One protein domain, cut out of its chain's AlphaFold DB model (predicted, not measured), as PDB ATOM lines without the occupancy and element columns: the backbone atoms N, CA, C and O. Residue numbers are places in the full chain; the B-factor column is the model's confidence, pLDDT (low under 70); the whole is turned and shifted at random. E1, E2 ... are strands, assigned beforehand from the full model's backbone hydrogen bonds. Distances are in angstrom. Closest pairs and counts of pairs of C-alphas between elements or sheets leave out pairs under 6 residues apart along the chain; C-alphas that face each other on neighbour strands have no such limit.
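AT A GLANCE: This is residues 471 to 520 of the 635 residues of the protein "Tail fiber domain-containing protein" of Burkholderia sp. Bp9012 (UniProt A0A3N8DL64). A two-stranded hairpin, E1 and E2, is folded sharply across its length where both strands bend, and a long tail with no named element, residues 498 to 520, loops away from it. Residues 503 to 510 of that tail stick out on their own. The printed part has 50 residues, with two named strands in the order E1, E2, antiparallel, and no named helix; the class is all strand. The whole is loose, with a radius of gyration of the C-alphas of 12.8 A, and spans 34 by 24 by 17 A.

IN THESE COORDINATES: Find C-alpha 471 at (-18.266, -1.210, 6.845); from there E1 runs through residues 471 to 481, 16.6 A from first to last C-alpha. Then look at C-alpha 484 at (-21.977, 19.400, 5.294), where E2 begins; it covers residues 484 to 497 and measures 16.2 A, ending at C-alpha 497 at (-18.972, 3.675, 3.089).

HOW THE PARTS SIT: Look at E1 and E2 as one hairpin, joined by a tight link of 2 residues. Their directions stand at 170 degrees, antiparallel. The C-alphas of Pro 475 and Gly 492 face each other at 3.9 A. Near the link, N 481 and O 484 are within hydrogen-bond range at 2.9 A; far from it, N 472 and O 495 are at 3.0 A. E1 bends by 117 degrees at residue 475, and E2 bends by 139 degrees at residue 494.

THE WHOLE: The two C-alphas farthest apart are those of Asn 503 and Arg 518, at 37.6 A. Residues 503 to 510 stand free. The C-alphas of residues 498 to 520 lie 9 to 23 A from the mean of all C-alphas. The printed part has no cut. The mean pLDDT of the printed part is 74.8, and the B-factor column falls under 70 at residues 481 to 492, where the model's confidence is low.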
ATOM      1  N   VAL A 471     -19.012  -1.640   5.661       88.06
ATOM      2  CA  VAL A 471     -18.266  -1.210   6.845       88.06
ATOM      3  C   VAL A 471     -16.781  -1.422   6.572       88.06
ATOM      4  O   VAL A 471     -16.345  -2.543   6.311       88.06
ATOM      5  N   VAL A 472     -16.020  -0.333   6.595       85.00
ATOM      6  CA  VAL A 472     -14.568  -0.335   6.412       85.00
ATOM      7  C   VAL A 472     -13.945   0.399   7.591       85.00
ATOM      8  O   VAL A 472     -14.463   1.422   8.041       85.00
ATOM      9  N   TYR A 473     -12.837  -0.133   8.104       85.75
ATOM     10  CA  TYR A 473     -12.030   0.576   9.085       85.75
ATOM     11  C   TYR A 473     -11.190   1.636   8.374       85.75
ATOM     12  O   TYR A 473     -10.338   1.293   7.552       85.75
ATOM     13  N   LEU A 474     -11.433   2.912   8.682       80.62
ATOM     14  CA  LEU A 474     -10.712   4.035   8.083       80.62
ATOM     15  C   LEU A 474     -10.021   4.861   9.175       80.62
ATOM     16  O   LEU A 474     -10.716   5.431  10.019       80.62
ATOM     17  N   PRO A 475      -8.676   4.950   9.180       71.69
ATOM     18  CA  PRO A 475      -7.943   5.702  10.198       71.69
ATOM     19  C   PRO A 475      -8.098   7.220  10.034       71.69
ATOM     20  O   PRO A 475      -8.149   7.936  11.026       71.69
ATOM     21  N   ASN A 476      -8.204   7.700   8.789       74.00
ATOM     22  CA  ASN A 476      -8.438   9.098   8.431       74.00
ATOM     23  C   ASN A 476      -9.317   9.142   7.170       74.00
ATOM     24  O   ASN A 476      -9.034   8.411   6.220       74.00
ATOM     25  N   TYR A 477     -10.354   9.980   7.131       74.12
ATOM     26  CA  TYR A 477     -11.207  10.144   5.947       74.12
ATOM     27  C   TYR A 477     -11.900  11.513   5.909       74.12
ATOM     28  O   TYR A 477     -12.213  12.095   6.946       74.12
ATOM     29  N   GLY A 478     -12.152  12.025   4.704       73.38
ATOM     30  CA  GLY A 478     -13.074  13.138   4.467       73.38
ATOM     31  C   GLY A 478     -14.467  12.612   4.134       73.38
ATOM     32  O   GLY A 478     -14.597  11.528   3.566       73.38
ATOM     33  N   TYR A 479     -15.506  13.356   4.490       74.31
ATOM     34  CA  TYR A 479     -16.883  13.014   4.158       74.31
ATOM     35  C   TYR A 479     -17.681  14.259   3.788       74.31
ATOM     36  O   TYR A 479     -17.393  15.359   4.249       74.31
ATOM     37  N   LEU A 480     -18.711  14.062   2.971       71.44
ATOM     38  CA  LEU A 480     -19.739  15.049   2.683       71.44
ATOM     39  C   LEU A 480     -21.067  14.406   3.076       71.44
ATOM     40  O   LEU A 480     -21.379  13.294   2.652       71.44
ATOM     41  N   SER A 481     -21.785  15.047   3.985       68.38
ATOM     42  CA  SER A 481     -23.000  14.516   4.603       68.38
ATOM     43  C   SER A 481     -24.133  15.529   4.506       68.38
ATOM     44  O   SER A 481     -23.916  16.677   4.127       68.38
ATOM     45  N   GLN A 482     -25.336  15.143   4.941       61.19
ATOM     46  CA  GLN A 482     -26.438  16.094   5.123       61.19
ATOM     47  C   GLN A 482     -26.050  17.269   6.049       61.19
ATOM     48  O   GLN A 482     -26.572  18.368   5.899       61.19
ATOM     49  N   GLY A 483     -25.110  17.058   6.979       59.62
ATOM     50  CA  GLY A 483     -24.570  18.094   7.866       59.62
ATOM     51  C   GLY A 483     -23.432  18.939   7.271       59.62
ATOM     52  O   GLY A 483     -22.867  19.761   7.993       59.62
ATOM     53  N   GLY A 484     -23.082  18.737   5.996       62.94
ATOM     54  CA  GLY A 484     -21.977  19.400   5.294       62.94
ATOM     55  C   GLY A 484     -20.728  18.525   5.134       62.94
ATOM     56  O   GLY A 484     -20.749  17.320   5.423       62.94
ATOM     57  N   ALA A 485     -19.649  19.144   4.650       69.69
ATOM     58  CA  ALA A 485     -18.335  18.521   4.524       69.69
ATOM     59  C   ALA A 485     -17.570  18.494   5.861       69.69
ATOM     60  O   ALA A 485     -17.651  19.416   6.674       69.69
ATOM     61  N   GLY A 486     -16.802  17.430   6.091       67.56
ATOM     62  CA  GLY A 486     -15.988  17.254   7.287       67.56
ATOM     63  C   GLY A 486     -14.814  16.307   7.064       67.56
ATOM     64  O   GLY A 486     -14.738  15.584   6.072       67.56
ATOM     65  N   VAL A 487     -13.882  16.307   8.011       68.31
ATOM     66  CA  VAL A 487     -12.725  15.410   8.030       68.31
ATOM     67  C   VAL A 487     -12.628  14.739   9.394       68.31
ATOM     68  O   VAL A 487     -12.685  15.409  10.420       68.31
ATOM     69  N   SER A 488     -12.467  13.419   9.404       63.94
ATOM     70  CA  SER A 488     -12.080  12.648  10.582       63.94
ATOM     71  C   SER A 488     -10.611  12.272  10.451       63.94
ATOM     72  O   SER A 488     -10.203  11.661   9.461       63.94
ATOM     73  N   THR A 489      -9.808  12.649  11.437       58.44
ATOM     74  CA  THR A 489      -8.418  12.210  11.573       58.44
ATOM     75  C   THR A 489      -8.185  11.699  12.980       58.44
ATOM     76  O   THR A 489      -8.765  12.236  13.918       58.44
ATOM     77  N   GLY A 490      -7.362  10.661  13.133       54.72
ATOM     78  CA  GLY A 490      -6.828  10.198  14.422       54.72
ATOM     79  C   GLY A 490      -7.765   9.381  15.323       54.72
ATOM     80  O   GLY A 490      -7.295   8.824  16.310       54.72
ATOM     81  N   ALA A 491      -9.043   9.226  14.974       52.97
ATOM     82  CA  ALA A 491      -9.980   8.330  15.651       52.97
ATOM     83  C   ALA A 491     -10.486   7.287  14.647       52.97
ATOM     84  O   ALA A 491     -11.569   7.416  14.072       52.97
ATOM     85  N   GLY A 492      -9.651   6.279  14.376       59.84
ATOM     86  CA  GLY A 492     -10.000   5.203  13.454       59.84
ATOM     87  C   GLY A 492     -11.257   4.472  13.920       59.84
ATOM     88  O   GLY A 492     -11.348   4.042  15.069       59.84
ATOM     89  N   GLY A 493     -12.227   4.336  13.021       72.62
ATOM     90  CA  GLY A 493     -13.526   3.748  13.322       72.62
ATOM     91  C   GLY A 493     -14.060   2.914  12.166       72.62
ATOM     92  O   GLY A 493     -13.651   3.068  11.015       72.62
ATOM     93  N   ASN A 494     -14.988   2.019  12.491       82.44
ATOM     94  CA  ASN A 494     -15.764   1.277  11.507       82.44
ATOM     95  C   ASN A 494     -16.853   2.197  10.949       82.44
ATOM     96  O   ASN A 494     -17.803   2.527  11.658       82.44
ATOM     97  N   VAL A 495     -16.712   2.612   9.691       82.06
ATOM     98  CA  VAL A 495     -17.641   3.542   9.035       82.06
ATOM     99  C   VAL A 495     -18.293   2.843   7.852       82.06
ATOM    100  O   VAL A 495     -17.632   2.122   7.102       82.06
ATOM    101  N   GLY A 496     -19.602   3.030   7.688       84.19
ATOM    102  CA  GLY A 496     -20.321   2.564   6.506       84.19
ATOM    103  C   GLY A 496     -20.019   3.466   5.314       84.19
ATOM    104  O   GLY A 496     -20.398   4.633   5.321       84.19
ATOM    105  N   VAL A 497     -19.360   2.925   4.288       85.06
ATOM    106  CA  VAL A 497     -18.972   3.675   3.089       85.06
ATOM    107  C   VAL A 497     -19.617   3.059   1.851       85.06
ATOM    108  O   VAL A 497     -19.451   1.869   1.581       85.06
ATOM    109  N   ALA A 498     -20.359   3.875   1.099       85.75
ATOM    110  CA  ALA A 498     -20.979   3.473  -0.165       85.75
ATOM    111  C   ALA A 498     -19.997   3.562  -1.348       85.75
ATOM    112  O   ALA A 498     -19.988   2.685  -2.208       85.75
ATOM    113  N   LEU A 499     -19.127   4.579  -1.355       86.31
ATOM    114  CA  LEU A 499     -18.062   4.772  -2.342       86.31
ATOM    115  C   LEU A 499     -16.711   4.922  -1.632       86.31
ATOM    116  O   LEU A 499     -16.453   5.938  -0.994       86.31
ATOM    117  N   HIS A 500     -15.859   3.898  -1.724       84.19
ATOM    118  CA  HIS A 500     -14.536   3.874  -1.096       84.19
ATOM    119  C   HIS A 500     -13.436   3.847  -2.165       84.19
ATOM    120  O   HIS A 500     -13.312   2.869  -2.900       84.19
ATOM    121  N   CYS A 501     -12.625   4.906  -2.230       82.50
ATOM    122  CA  CYS A 501     -11.541   5.074  -3.205       82.50
ATOM    123  C   CYS A 501     -10.161   5.100  -2.504       82.50
ATOM    124  O   CYS A 501      -9.534   6.153  -2.455       82.50
ATOM    125  N   PRO A 502      -9.667   3.979  -1.941       74.38
ATOM    126  CA  PRO A 502      -8.487   3.967  -1.059       74.38
ATOM    127  C   PRO A 502      -7.178   4.388  -1.738       74.38
ATOM    128  O   PRO A 502      -6.257   4.843  -1.069       74.38
ATOM    129  N   ASN A 503      -7.097   4.238  -3.062       77.50
ATOM    130  CA  ASN A 503      -5.887   4.482  -3.848       77.50
ATOM    131  C   ASN A 503      -6.035   5.685  -4.799       77.50
ATOM    132  O   ASN A 503      -5.294   5.785  -5.775       77.50
ATOM    133  N   GLY A 504      -7.013   6.571  -4.581       76.25
ATOM    134  CA  GLY A 504      -7.294   7.661  -5.517       76.25
ATOM    135  C   GLY A 504      -8.183   8.768  -4.957       76.25
ATOM    136  O   GLY A 504      -8.560   8.766  -3.789       76.25
ATOM    137  N   ARG A 505      -8.505   9.741  -5.812       78.75
ATOM    138  CA  ARG A 505      -9.394  10.870  -5.503       78.75
ATOM    139  C   ARG A 505     -10.714  10.710  -6.251       78.75
ATOM    140  O   ARG A 505     -10.740  10.127  -7.331       78.75
ATOM    141  N   ILE A 506     -11.781  11.283  -5.704       81.06
ATOM    142  CA  ILE A 506     -13.011  11.530  -6.460       81.06
ATOM    143  C   ILE A 506     -12.870  12.910  -7.101       81.06
ATOM    144  O   ILE A 506     -12.571  13.883  -6.410       81.06
ATOM    145  N   VAL A 507     -13.074  12.988  -8.414       80.12
ATOM    146  CA  VAL A 507     -13.168  14.248  -9.157       80.12
ATOM    147  C   VAL A 507     -14.580  14.327  -9.719       80.12
ATOM    148  O   VAL A 507     -15.014  13.414 -10.418       80.12
ATOM    149  N   ALA A 508     -15.294  15.400  -9.398       80.69
ATOM    150  CA  ALA A 508     -16.639  15.668  -9.885       80.69
ATOM    151  C   ALA A 508     -16.744  17.140 -10.290       80.69
ATOM    152  O   ALA A 508     -16.005  17.976  -9.769       80.69
ATOM    153  N   ALA A 509     -17.647  17.444 -11.224       81.31
ATOM    154  CA  ALA A 509     -17.956  18.830 -11.573       81.31
ATOM    155  C   ALA A 509     -18.580  19.579 -10.382       81.31
ATOM    156  O   ALA A 509     -18.319  20.763 -10.204       81.31
ATOM    157  N   GLU A 510     -19.357  18.870  -9.558       76.12
ATOM    158  CA  GLU A 510     -20.036  19.399  -8.378       76.12
ATOM    159  C   GLU A 510     -20.286  18.283  -7.353       76.12
ATOM    160  O   GLU A 510     -20.343  17.098  -7.700       76.12
ATOM    161  N   PHE A 511     -20.437  18.681  -6.090       75.38
ATOM    162  CA  PHE A 511     -20.989  17.857  -5.022       75.38
ATOM    163  C   PHE A 511     -22.203  18.574  -4.432       75.38
ATOM    164  O   PHE A 511     -22.053  19.544  -3.693       75.38
ATOM    165  N   ASP A 512     -23.399  18.074  -4.727       73.38
ATOM    166  CA  ASP A 512     -24.639  18.634  -4.198       73.38
ATOM    167  C   ASP A 512     -24.979  18.056  -2.823       73.38
ATOM    168  O   ASP A 512     -25.083  16.838  -2.638       73.38
ATOM    169  N   ALA A 513     -25.233  18.933  -1.853       72.56
ATOM    170  CA  ALA A 513     -25.821  18.552  -0.576       72.56
ATOM    171  C   ALA A 513     -27.350  18.702  -0.623       72.56
ATOM    172  O   ALA A 513     -27.888  19.738  -1.019       72.56
ATOM    173  N   VAL A 514     -28.079  17.682  -0.160       71.62
ATOM    174  CA  VAL A 514     -29.548  17.730  -0.085       71.62
ATOM    175  C   VAL A 514     -29.986  18.824   0.896       71.62
ATOM    176  O   VAL A 514     -29.716  18.747   2.092       71.62
ATOM    177  N   SER A 515     -30.705  19.830   0.392       75.31
ATOM    178  CA  SER A 515     -31.087  21.039   1.140       75.31
ATOM    179  C   SER A 515     -32.594  21.366   1.035       75.31
ATOM    180  O   SER A 515     -32.997  22.525   1.130       75.31
ATOM    181  N   ASP A 516     -33.447  20.354   0.850       78.88
ATOM    182  CA  ASP A 516     -34.908  20.523   0.776       78.88
ATOM    183  C   ASP A 516     -35.479  21.083   2.095       78.88
ATOM    184  O   ASP A 516     -35.210  20.548   3.172       78.88
ATOM    185  N   ALA A 517     -36.278  22.155   2.023       81.81
ATOM    186  CA  ALA A 517     -36.839  22.827   3.199       81.81
ATOM    187  C   ALA A 517     -37.740  21.915   4.046       81.81
ATOM    188  O   ALA A 517     -37.829  22.100   5.254       81.81
ATOM    189  N   ARG A 518     -38.368  20.897   3.443       81.38
ATOM    190  CA  ARG A 518     -39.218  19.926   4.154       81.38
ATOM    191  C   ARG A 518     -38.421  19.003   5.072       81.38
ATOM    192  O   ARG A 518     -39.001  18.361   5.941       81.38
ATOM    193  N   LEU A 519     -37.108  18.919   4.863       74.31
ATOM    194  CA  LEU A 519     -36.178  18.144   5.683       74.31
ATOM    195  C   LEU A 519     -35.505  19.005   6.764       74.31
ATOM    196  O   LEU A 519     -34.552  18.550   7.392       74.31
ATOM    197  N   LYS A 520     -35.963  20.248   6.959       79.50
ATOM    198  CA  LYS A 520     -35.403  21.214   7.908       79.50
ATOM    199  C   LYS A 520     -36.497  21.735   8.840       79.50
ATOM    200  O   LYS A 520     -37.639  21.914   8.429       79.50
TER     201      LYS A 520